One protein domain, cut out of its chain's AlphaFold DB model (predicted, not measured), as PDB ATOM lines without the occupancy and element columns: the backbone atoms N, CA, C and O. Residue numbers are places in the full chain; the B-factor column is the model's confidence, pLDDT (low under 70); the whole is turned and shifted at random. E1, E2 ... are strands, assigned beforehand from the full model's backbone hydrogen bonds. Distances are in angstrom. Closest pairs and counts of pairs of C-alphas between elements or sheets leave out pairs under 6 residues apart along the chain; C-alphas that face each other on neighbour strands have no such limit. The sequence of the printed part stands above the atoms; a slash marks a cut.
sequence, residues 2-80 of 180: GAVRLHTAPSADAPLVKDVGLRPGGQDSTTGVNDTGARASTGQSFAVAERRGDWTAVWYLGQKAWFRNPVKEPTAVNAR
ATOM      1  N   GLY A   2     -75.969  44.134  51.553       84.88
ATOM      2  CA  GLY A   2     -77.272  43.873  52.194       84.88
ATOM      3  C   GLY A   2     -77.808  45.037  53.040       84.88
ATOM      4  O   GLY A   2     -78.680  44.829  53.875       84.88
ATOM      5  N   ALA A   3     -77.240  46.238  52.887       91.88
ATOM      6  CA  ALA A   3     -77.634  47.432  53.628       91.88
ATOM      7  C   ALA A   3     -77.450  48.707  52.797       91.88
ATOM      8  O   ALA A   3     -76.556  48.780  51.944       91.88
ATOM      9  N   VAL A   4     -78.262  49.717  53.109       95.06
ATOM     10  CA  VAL A   4     -78.197  51.075  52.555       95.06
ATOM     11  C   VAL A   4     -77.728  52.073  53.604       95.06
ATOM     12  O   VAL A   4     -77.880  51.855  54.810       95.06
ATOM     13  N   ARG A   5     -77.147  53.179  53.135       96.06
ATOM     14  CA  ARG A   5     -76.754  54.308  53.979       96.06
ATOM     15  C   ARG A   5     -77.897  55.294  54.130       96.06
ATOM     16  O   ARG A   5     -78.703  55.469  53.220       96.06
ATOM     17  N   LEU A   6     -77.939  55.914  55.302       98.06
ATOM     18  CA  LEU A   6     -78.978  56.846  55.698       98.06
ATOM     19  C   LEU A   6     -78.406  58.249  55.864       98.06
ATOM     20  O   LEU A   6     -77.507  58.471  56.674       98.06
ATOM     21  N   HIS A   7     -78.966  59.184  55.110       98.62
ATOM     22  CA  HIS A   7     -78.548  60.575  55.037       98.62
ATOM     23  C   HIS A   7     -79.507  61.486  55.811       98.62
ATOM     24  O   HIS A   7     -80.680  61.162  56.009       98.62
ATOM     25  N   THR A   8     -79.019  62.646  56.243       98.31
ATOM     26  CA  THR A   8     -79.812  63.656  56.965       98.31
ATOM     27  C   THR A   8     -80.774  64.430  56.057       98.31
ATOM     28  O   THR A   8     -81.753  64.998  56.539       98.31
ATOM     29  N   ALA A   9     -80.551  64.408  54.741       98.50
ATOM     30  CA  ALA A   9     -81.375  65.068  53.728       98.50
ATOM     31  C   ALA A   9     -81.483  64.195  52.455       98.50
ATOM     32  O   ALA A   9     -80.697  63.258  52.302       98.50
ATOM     33  N   PRO A  10     -82.429  64.471  51.531       98.44
ATOM     34  CA  PRO A  10     -82.606  63.711  50.287       98.44
ATOM     35  C   PRO A  10     -81.525  64.046  49.243       98.44
ATOM     36  O   PRO A  10     -81.810  64.577  48.172       98.44
ATOM     37  N   SER A  11     -80.266  63.780  49.587       98.06
ATOM     38  CA  SER A  11     -79.088  63.982  48.747       98.06
ATOM     39  C   SER A  11     -77.992  62.990  49.137       98.06
ATOM     40  O   SER A  11     -77.821  62.690  50.317       98.06
ATOM     41  N   ALA A  12     -77.230  62.508  48.153       96.12
ATOM     42  CA  ALA A  12     -76.100  61.609  48.392       96.12
ATOM     43  C   ALA A  12     -74.929  62.323  49.088       96.12
ATOM     44  O   ALA A  12     -74.174  61.684  49.815       96.12
ATOM     45  N   ASP A  13     -74.835  63.644  48.919       97.06
ATOM     46  CA  ASP A  13     -73.807  64.484  49.540       97.06
ATOM     47  C   ASP A  13     -74.202  64.946  50.950       97.06
ATOM     48  O   ASP A  13     -73.400  65.545  51.668       97.06
ATOM     49  N   ALA A  14     -75.447  64.694  51.366       98.12
ATOM     50  CA  ALA A  14     -75.873  65.029  52.714       98.12
ATOM     51  C   ALA A  14     -75.140  64.143  53.738       98.12
ATOM     52  O   ALA A  14     -74.957  62.946  53.490       98.12
ATOM     53  N   PRO A  15     -74.769  64.686  54.913       97.50
ATOM     54  CA  PRO A  15     -74.131  63.907  55.965       97.50
ATOM     55  C   PRO A  15     -74.940  62.669  56.353       97.50
ATOM     56  O   PRO A  15     -76.172  62.659  56.267       97.50
ATOM     57  N   LEU A  16     -74.253  61.639  56.842       97.81
ATOM     58  CA  LEU A  16     -74.904  60.461  57.404       97.81
ATOM     59  C   LEU A  16     -75.622  60.802  58.718       97.81
ATOM     60  O   LEU A  16     -75.164  61.639  59.497       97.81
ATOM     61  N   VAL A  17     -76.743  60.126  58.972       97.25
ATOM     62  CA  VAL A  17     -77.483  60.247  60.236       97.25
ATOM     63  C   VAL A  17     -76.602  59.821  61.405       97.25
ATOM     64  O   VAL A  17     -75.992  58.757  61.367       97.25
ATOM     65  N   LYS A  18     -76.577  60.633  62.466       95.12
ATOM     66  CA  LYS A  18     -75.819  60.336  63.683       95.12
ATOM     67  C   LYS A  18     -76.610  59.427  64.612       95.12
ATOM     68  O   LYS A  18     -77.759  59.714  64.946       95.12
ATOM     69  N   ASP A  19     -75.950  58.384  65.095       95.25
ATOM     70  CA  ASP A  19     -76.422  57.596  66.226       95.25
ATOM     71  C   ASP A  19     -75.811  58.144  67.520       95.25
ATOM     72  O   ASP A  19     -74.636  57.919  67.806       95.25
ATOM     73  N   VAL A  20     -76.618  58.861  68.306       93.44
ATOM     74  CA  VAL A  20     -76.171  59.501  69.554       93.44
ATOM     75  C   VAL A  20     -75.755  58.509  70.642       93.44
ATOM     76  O   VAL A  20     -74.954  58.870  71.497       93.44
ATOM     77  N   GLY A  21     -76.230  57.259  70.620       92.19
ATOM     78  CA  GLY A  21     -75.751  56.253  71.571       92.19
ATOM     79  C   GLY A  21     -74.447  55.597  71.131       92.19
ATOM     80  O   GLY A  21     -73.668  55.191  71.986       92.19
ATOM     81  N   LEU A  22     -74.169  55.526  69.824       92.81
ATOM     82  CA  LEU A  22     -72.864  55.082  69.315       92.81
ATOM     83  C   LEU A  22     -71.810  56.203  69.358       92.81
ATOM     84  O   LEU A  22     -70.618  55.937  69.500       92.81
ATOM     85  N   ARG A  23     -72.246  57.460  69.224       89.88
ATOM     86  CA  ARG A  23     -71.410  58.668  69.178       89.88
ATOM     87  C   ARG A  23     -71.859  59.679  70.245       89.88
ATOM     88  O   ARG A  23     -72.329  60.764  69.895       89.88
ATOM     89  N   PRO A  24     -71.700  59.372  71.545       90.62
ATOM     90  CA  PRO A  24     -72.162  60.256  72.619       90.62
ATOM     91  C   PRO A  24     -71.445  61.615  72.645       90.62
ATOM     92  O   PRO A  24     -71.986  62.579  73.173       90.62
ATOM     93  N   GLY A  25     -70.255  61.725  72.040       90.69
ATOM     94  CA  GLY A  25     -69.538  62.995  71.876       90.69
ATOM     95  C   GLY A  25     -69.937  63.796  70.631       90.69
ATOM     96  O   GLY A  25     -69.273  64.776  70.311       90.69
ATOM     97  N   GLY A  26     -70.973  63.374  69.895       90.25
ATOM     98  CA  GLY A  26     -71.497  64.100  68.733       90.25
ATOM     99  C   GLY A  26     -70.688  63.944  67.441       90.25
ATOM    100  O   GLY A  26     -70.939  64.676  66.478       90.25
ATOM    101  N   GLN A  27     -69.744  62.998  67.397       94.00
ATOM    102  CA  GLN A  27     -68.940  62.728  66.205       94.00
ATOM    103  C   GLN A  27     -69.812  62.289  65.025       94.00
ATOM    104  O   GLN A  27     -70.882  61.699  65.198       94.00
ATOM    105  N   ASP A  28     -69.338  62.560  63.815       94.69
ATOM    106  CA  ASP A  28     -70.033  62.152  62.600       94.69
ATOM    107  C   ASP A  28     -70.016  60.628  62.420       94.69
ATOM    108  O   ASP A  28     -69.059  59.933  62.780       94.69
ATOM    109  N   SER A  29     -71.094  60.106  61.836       95.00
ATOM    110  CA  SER A  29     -71.134  58.723  61.371       95.00
ATOM    111  C   SER A  29     -70.246  58.548  60.143       95.00
ATOM    112  O   SER A  29     -70.185  59.400  59.259       95.00
ATOM    113  N   THR A  30     -69.575  57.404  60.070       92.81
ATOM    114  CA  THR A  30     -68.581  57.091  59.041       92.81
ATOM    115  C   THR A  30     -69.027  55.942  58.136       92.81
ATOM    116  O   THR A  30     -69.990  55.212  58.399       92.81
ATOM    117  N   THR A  31     -68.279  55.720  57.055       91.06
ATOM    118  CA  THR A  31     -68.471  54.567  56.170       91.06
ATOM    119  C   THR A  31     -67.752  53.298  56.645       91.06
ATOM    120  O   THR A  31     -67.974  52.235  56.066       91.06
ATOM    121  N   GLY A  32     -66.972  53.354  57.730       89.81
ATOM    122  CA  GLY A  32     -66.209  52.213  58.242       89.81
ATOM    123  C   GLY A  32     -67.099  51.047  58.673       89.81
ATOM    124  O   GLY A  32     -68.171  51.261  59.228       89.81
ATOM    125  N   VAL A  33     -66.670  49.805  58.426       86.56
ATOM    126  CA  VAL A  33     -67.444  48.565  58.660       86.56
ATOM    127  C   VAL A  33     -68.120  48.499  60.037       86.56
ATOM    128  O   VAL A  33     -69.302  48.159  60.086       86.56
ATOM    129  N   ASN A  34     -67.437  48.939  61.095       87.19
ATOM    130  CA  ASN A  34     -67.927  48.917  62.480       87.19
ATOM    131  C   ASN A  34     -68.950  50.022  62.807       87.19
ATOM    132  O   ASN A  34     -69.573  49.985  63.862       87.19
ATOM    133  N   ASP A  35     -69.138  51.004  61.920       89.81
ATOM    134  CA  ASP A  35     -70.114  52.080  62.103       89.81
ATOM    135  C   ASP A  35     -71.455  51.712  61.460       89.81
ATOM    136  O   ASP A  35     -71.686  51.905  60.257       89.81
ATOM    137  N   THR A  36     -72.328  51.129  62.278       90.31
ATOM    138  CA  THR A  36     -73.685  50.705  61.906       90.31
ATOM    139  C   THR A  36     -74.735  51.794  62.129       90.31
ATOM    140  O   THR A  36     -75.892  51.593  61.762       90.31
ATOM    141  N   GLY A  37     -74.351  52.949  62.688       91.94
ATOM    142  CA  GLY A  37     -75.280  53.983  63.152       91.94
ATOM    143  C   GLY A  37     -76.179  54.545  62.051       91.94
ATOM    144  O   GLY A  37     -77.346  54.802  62.297       91.94
ATOM    145  N   ALA A  38     -75.666  54.653  60.824       95.75
ATOM    146  CA  ALA A  38     -76.385  55.193  59.668       95.75
ATOM    147  C   ALA A  38     -76.749  54.116  58.629       95.75
ATOM    148  O   ALA A  38     -76.618  54.350  57.422       95.75
ATOM    149  N   ARG A  39     -77.115  52.904  59.072       94.75
ATOM    150  CA  ARG A  39     -77.421  51.771  58.179       94.75
ATOM    151  C   ARG A  39     -78.816  51.205  58.403       94.75
ATOM    152  O   ARG A  39     -79.225  50.972  59.539       94.75
ATOM    153  N   ALA A  40     -79.500  50.918  57.300       95.69
ATOM    154  CA  ALA A  40     -80.687  50.071  57.268       95.69
ATOM    155  C   ALA A  40     -80.368  48.809  56.461       95.69
ATOM    156  O   ALA A  40     -79.876  48.909  55.336       95.69
ATOM    157  N   SER A  41     -80.624  47.640  57.042       94.50
ATOM    158  CA  SER A  41     -80.299  46.339  56.452       94.50
ATOM    159  C   SER A  41     -81.542  45.640  55.904       94.50
ATOM    160  O   SER A  41     -82.654  45.841  56.396       94.50
ATOM    161  N   THR A  42     -81.351  44.780  54.904       93.19
ATOM    162  CA  THR A  42     -82.409  43.914  54.365       93.19
ATOM    163  C   THR A  42     -83.074  43.104  55.482       93.19
ATOM    164  O   THR A  42     -82.399  42.598  56.376       93.19
ATOM    165  N   GLY A  43     -84.403  42.979  55.423       92.56
ATOM    166  CA  GLY A  43     -85.218  42.280  56.425       92.56
ATOM    167  C   GLY A  43     -85.794  43.192  57.514       92.56
ATOM    168  O   GLY A  43     -86.712  42.787  58.219       92.56
ATOM    169  N   GLN A  44     -85.319  44.435  57.624       95.88
ATOM    170  CA  GLN A  44     -85.873  45.419  58.553       95.88
ATOM    171  C   GLN A  44     -87.048  46.176  57.928       95.88
ATOM    172  O   GLN A  44     -87.044  46.496  56.738       95.88
ATOM    173  N   SER A  45     -88.042  46.501  58.752       96.81
ATOM    174  CA  SER A  45     -89.201  47.301  58.353       96.81
ATOM    175  C   SER A  45     -89.183  48.653  59.050       96.81
ATOM    176  O   SER A  45     -89.017  48.727  60.265       96.81
ATOM    177  N   PHE A  46     -89.411  49.724  58.295       97.94
ATOM    178  CA  PHE A  46     -89.431  51.086  58.822       97.94
ATOM    179  C   PHE A  46     -90.694  51.823  58.396       97.94
ATOM    180  O   PHE A  46     -91.186  51.660  57.278       97.94
ATOM    181  N   ALA A  47     -91.203  52.685  59.274       98.19
ATOM    182  CA  ALA A  47     -92.322  53.539  58.929       98.19
ATOM    183  C   ALA A  47     -91.832  54.717  58.077       98.19
ATOM    184  O   ALA A  47     -90.926  55.457  58.471       98.19
ATOM    185  N   VAL A  48     -92.458  54.912  56.916       98.06
ATOM    186  CA  VAL A  48     -92.140  56.030  56.020       98.06
ATOM    187  C   VAL A  48     -92.487  57.352  56.708       98.06
ATOM    188  O   VAL A  48     -93.592  57.519  57.223       98.06
ATOM    189  N   ALA A  49     -91.558  58.297  56.702       98.25
ATOM    190  CA  ALA A  49     -91.748  59.642  57.233       98.25
ATOM    191  C   ALA A  49     -92.086  60.649  56.123       98.25
ATOM    192  O   ALA A  49     -92.901  61.541  56.335       98.25
ATOM    193  N   GLU A  50     -91.475  60.507  54.945       98.38
ATOM    194  CA  GLU A  50     -91.634  61.427  53.812       98.38
ATOM    195  C   GLU A  50     -91.145  60.770  52.511       98.38
ATOM    196  O   GLU A  50     -90.389  59.798  52.541       98.38
ATOM    197  N   ARG A  51     -91.552  61.308  51.359       98.25
ATOM    198  CA  ARG A  51     -90.971  60.999  50.047       98.25
ATOM    199  C   ARG A  51     -90.720  62.294  49.282       98.25
ATOM    200  O   ARG A  51     -91.579  63.171  49.284       98.25
ATOM    201  N   ARG A  52     -89.568  62.398  48.615       98.44
ATOM    202  CA  ARG A  52     -89.203  63.544  47.772       98.44
ATOM    203  C   ARG A  52     -88.373  63.070  46.579       98.44
ATOM    204  O   ARG A  52     -87.222  62.680  46.747       98.44
ATOM    205  N   GLY A  53     -88.946  63.134  45.378       97.25
ATOM    206  CA  GLY A  53     -88.298  62.624  44.163       97.25
ATOM    207  C   GLY A  53     -87.883  61.160  44.326       97.25
ATOM    208  O   GLY A  53     -88.660  60.347  44.821       97.25
ATOM    209  N   ASP A  54     -86.631  60.858  43.988       98.12
ATOM    210  CA  ASP A  54     -86.022  59.531  44.143       98.12
ATOM    211  C   ASP A  54     -85.669  59.172  45.597       98.12
ATOM    212  O   ASP A  54     -84.973  58.189  45.820       98.12
ATOM    213  N   TRP A  55     -86.084  59.947  46.601       98.62
ATOM    214  CA  TRP A  55     -85.693  59.738  47.995       98.62
ATOM    215  C   TRP A  55     -86.881  59.403  48.887       98.62
ATOM    216  O   TRP A  55     -87.953  60.006  48.807       98.62
ATOM    217  N   THR A  56     -86.666  58.455  49.795       98.69
ATOM    218  CA  THR A  56     -87.618  58.101  50.852       98.69
ATOM    219  C   THR A  56     -86.983  58.379  52.207       98.69
ATOM    220  O   THR A  56     -85.860  57.950  52.467       98.69
ATOM    221  N   ALA A  57     -87.706  59.086  53.074       98.69
ATOM    222  CA  ALA A  57     -87.357  59.227  54.478       98.69
ATOM    223  C   ALA A  57     -88.097  58.182  55.308       98.69
ATOM    224  O   ALA A  57     -89.297  57.962  55.117       98.69
ATOM    225  N   VAL A  58     -87.417  57.611  56.293       98.56
ATOM    226  CA  VAL A  58     -88.012  56.766  57.334       98.56
ATOM    227  C   VAL A  58     -87.753  57.358  58.712       98.56
ATOM    228  O   VAL A  58     -86.801  58.118  58.895       98.56
ATOM    229  N   TRP A  59     -88.592  57.013  59.687       98.31
ATOM    230  CA  TRP A  59     -88.291  57.312  61.085       98.31
ATOM    231  C   TRP A  59     -87.192  56.379  61.596       98.31
ATOM    232  O   TRP A  59     -87.339  55.158  61.578       98.31
ATOM    233  N   TYR A  60     -86.082  56.957  62.050       97.81
ATOM    234  CA  TYR A  60     -84.871  56.232  62.428       97.81
ATOM    235  C   TYR A  60     -84.164  56.990  63.556       97.81
ATOM    236  O   TYR A  60     -83.895  58.174  63.409       97.81
ATOM    237  N   LEU A  61     -83.900  56.338  64.695       95.94
ATOM    238  CA  LEU A  61     -83.223  56.944  65.859       95.94
ATOM    239  C   LEU A  61     -83.778  58.324  66.291       95.94
ATOM    240  O   LEU A  61     -83.019  59.246  66.576       95.94
ATOM    241  N   GLY A  62     -85.103  58.489  66.306       95.38
ATOM    242  CA  GLY A  62     -85.760  59.745  66.692       95.38
ATOM    243  C   GLY A  62     -85.699  60.872  65.651       95.38
ATOM    244  O   GLY A  62     -86.018  62.011  65.983       95.38
ATOM    245  N   GLN A  63     -85.310  60.599  64.402       96.12
ATOM    246  CA  GLN A  63     -85.213  61.600  63.331       96.12
ATOM    247  C   GLN A  63     -85.610  61.029  61.959       96.12
ATOM    248  O   GLN A  63     -85.861  59.830  61.813       96.12
ATOM    249  N   LYS A  64     -85.701  61.896  60.943       98.31
ATOM    250  CA  LYS A  64     -85.857  61.468  59.545       98.31
ATOM    251  C   LYS A  64     -84.508  61.007  59.002       98.31
ATOM    252  O   LYS A  64     -83.515  61.713  59.138       98.31
ATOM    253  N   ALA A  65     -84.509  59.858  58.344       98.50
ATOM    254  CA  ALA A  65     -83.340  59.282  57.701       98.50
ATOM    255  C   ALA A  65     -83.652  58.942  56.246       98.50
ATOM    256  O   ALA A  65     -84.612  58.223  55.971       98.50
ATOM    257  N   TRP A  66     -82.851  59.469  55.328       98.75
ATOM    258  CA  TRP A  66     -83.108  59.425  53.894       98.75
ATOM    259  C   TRP A  66     -82.248  58.383  53.193       98.75
ATOM    260  O   TRP A  66     -81.047  58.296  53.427       98.75
ATOM    261  N   PHE A  67     -82.855  57.639  52.276       98.38
ATOM    262  CA  PHE A  67     -82.142  56.789  51.331       98.38
ATOM    263  C   PHE A  67     -82.724  56.964  49.931       98.38
ATOM    264  O   PHE A  67     -83.908  57.291  49.761       98.38
ATOM    265  N   ARG A  68     -81.875  56.758  48.924       98.12
ATOM    266  CA  ARG A  68     -82.295  56.769  47.528       98.12
ATOM    267  C   ARG A  68     -83.140  55.521  47.265       98.12
ATOM    268  O   ARG A  68     -82.743  54.422  47.628       98.12
ATOM    269  N   ASN A  69     -84.312  55.714  46.685       97.75
ATOM    270  CA  ASN A  69     -85.331  54.713  46.402       97.75
ATOM    271  C   ASN A  69     -86.117  55.112  45.131       97.75
ATOM    272  O   ASN A  69     -87.283  55.510  45.230       97.75
ATOM    273  N   PRO A  70     -85.477  55.094  43.948       97.56
ATOM    274  CA  PRO A  70     -86.086  55.563  42.708       97.56
ATOM    275  C   PRO A  70     -87.182  54.598  42.233       97.56
ATOM    276  O   PRO A  70     -87.053  53.384  42.350       97.56
ATOM    277  N   VAL A  71     -88.255  55.124  41.636       94.12
ATOM    278  CA  VAL A  71     -89.432  54.314  41.240       94.12
ATOM    279  C   VAL A  71     -89.089  53.230  40.210       94.12
ATOM    280  O   VAL A  71     -89.660  52.145  40.251       94.12
ATOM    281  N   LYS A  72     -88.158  53.514  39.290       96.06
ATOM    282  CA  LYS A  72     -87.743  52.574  38.234       96.06
ATOM    283  C   LYS A  72     -86.772  51.492  38.722       96.06
ATOM    284  O   LYS A  72     -86.606  50.492  38.038       96.06
ATOM    285  N   GLU A  73     -86.144  51.695  39.877       95.75
ATOM    286  CA  GLU A  73     -85.158  50.781  40.462       95.75
ATOM    287  C   GLU A  73     -85.282  50.823  41.999       95.75
ATOM    288  O   GLU A  73     -84.435  51.392  42.697       95.75
ATOM    289  N   PRO A  74     -86.398  50.312  42.549       95.88
ATOM    290  CA  PRO A  74     -86.715  50.488  43.957       95.88
ATOM    291  C   PRO A  74     -85.684  49.795  44.846       95.88
ATOM    292  O   PRO A  74     -85.331  48.633  44.662       95.88
ATOM    293  N   THR A  75     -85.234  50.524  45.859       96.69
ATOM    294  CA  THR A  75     -84.292  50.054  46.880       96.69
ATOM    295  C   THR A  75     -85.011  49.427  48.077       96.69
ATOM    296  O   THR A  75     -84.425  48.648  48.823       96.69
ATOM    297  N   ALA A  76     -86.294  49.746  48.262       96.12
ATOM    298  CA  ALA A  76     -87.146  49.161  49.288       96.12
ATOM    299  C   ALA A  76     -88.481  48.693  48.699       96.12
ATOM    300  O   ALA A  76     -89.006  49.283  47.754       96.12
ATOM    301  N   VAL A  77     -89.058  47.662  49.314       95.06
ATOM    302  CA  VAL A  77     -90.406  47.178  49.000       95.06
ATOM    303  C   VAL A  77     -91.432  47.828  49.925       95.06
ATOM    304  O   VAL A  77     -91.155  48.093  51.095       95.06
ATOM    305  N   ASN A  78     -92.630  48.100  49.406       92.75
ATOM    306  CA  ASN A  78     -93.724  48.581  50.246       92.75
ATOM    307  C   ASN A  78     -94.248  47.444  51.131       92.75
ATOM    308  O   ASN A  78     -94.401  46.313  50.677       92.75
ATOM    309  N   ALA A  79     -94.593  47.780  52.370       93.25
ATOM    310  CA  ALA A  79     -95.225  46.878  53.318       93.25
ATOM    311  C   ALA A  79     -96.361  47.600  54.049       93.25
ATOM    312  O   ALA A  79     -96.385  48.831  54.128       93.25
ATOM    313  N   ARG A  80     -97.297  46.821  54.591       94.50
ATOM    314  CA  ARG A  80     -98.325  47.287  55.529       94.50
ATOM    315  C   ARG A  80     -98.138  46.540  56.838       94.50
ATOM    316  O   ARG A  80     -97.811  45.358  56.830       94.50
TER     317      ARG A  80
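What this domain is: This is residues 2 to 80 of the 180 residues of the protein "N-acetylmuramoyl-L-alanine amidase" of Streptomyces sp. SID6041 (UniProt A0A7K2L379). With little regular structure, a small twisted sheet, E3 E4 E5, has the short two-strand hairpin E1 and E2 near its E5 edge, and long loops make up most of the rest. The 79 printed residues include no named helix and five named strands, E1 to E5, holding 23 residues: all strand, both sheets antiparallel. The whole is compact, radius of gyration of the C-alphas 12.3 A, but elongated, 38 by 25 by 22 A.

Where its parts are: E1, residues 3 to 5, begins at C-alpha 3 (-77.634, 47.432, 53.628). E2 is residues 39 to 41, E3 48 to 52, E4 55 to 60, 14.9 A long, and E5 63 to 68, 16.8 A, ending at (-82.295, 56.769, 47.528).

How they stand to each other: E3, E4 and E5 form a meander, each strand the antiparallel neighbour of the one before; the sheet is only just strongly twisted, up to 4.1 A off its plane. N 57 and O 50 are 2.8 A apart, N 58 and O 65 2.9 A. In the antiparallel hairpin E1 and E2, N 4 and O 40 are 2.9 A apart. The closest C-alphas of E1 and E5, Arg 5 and Phe 67, are 6.5 A apart.

The domain as a whole: The C-alphas farthest apart, Gly 25 and Lys 72, are 39.6 A apart. The link E1 to E2 is long, 33 residues. The printed part has no cut; no printed residue is under 70 in pLDDT.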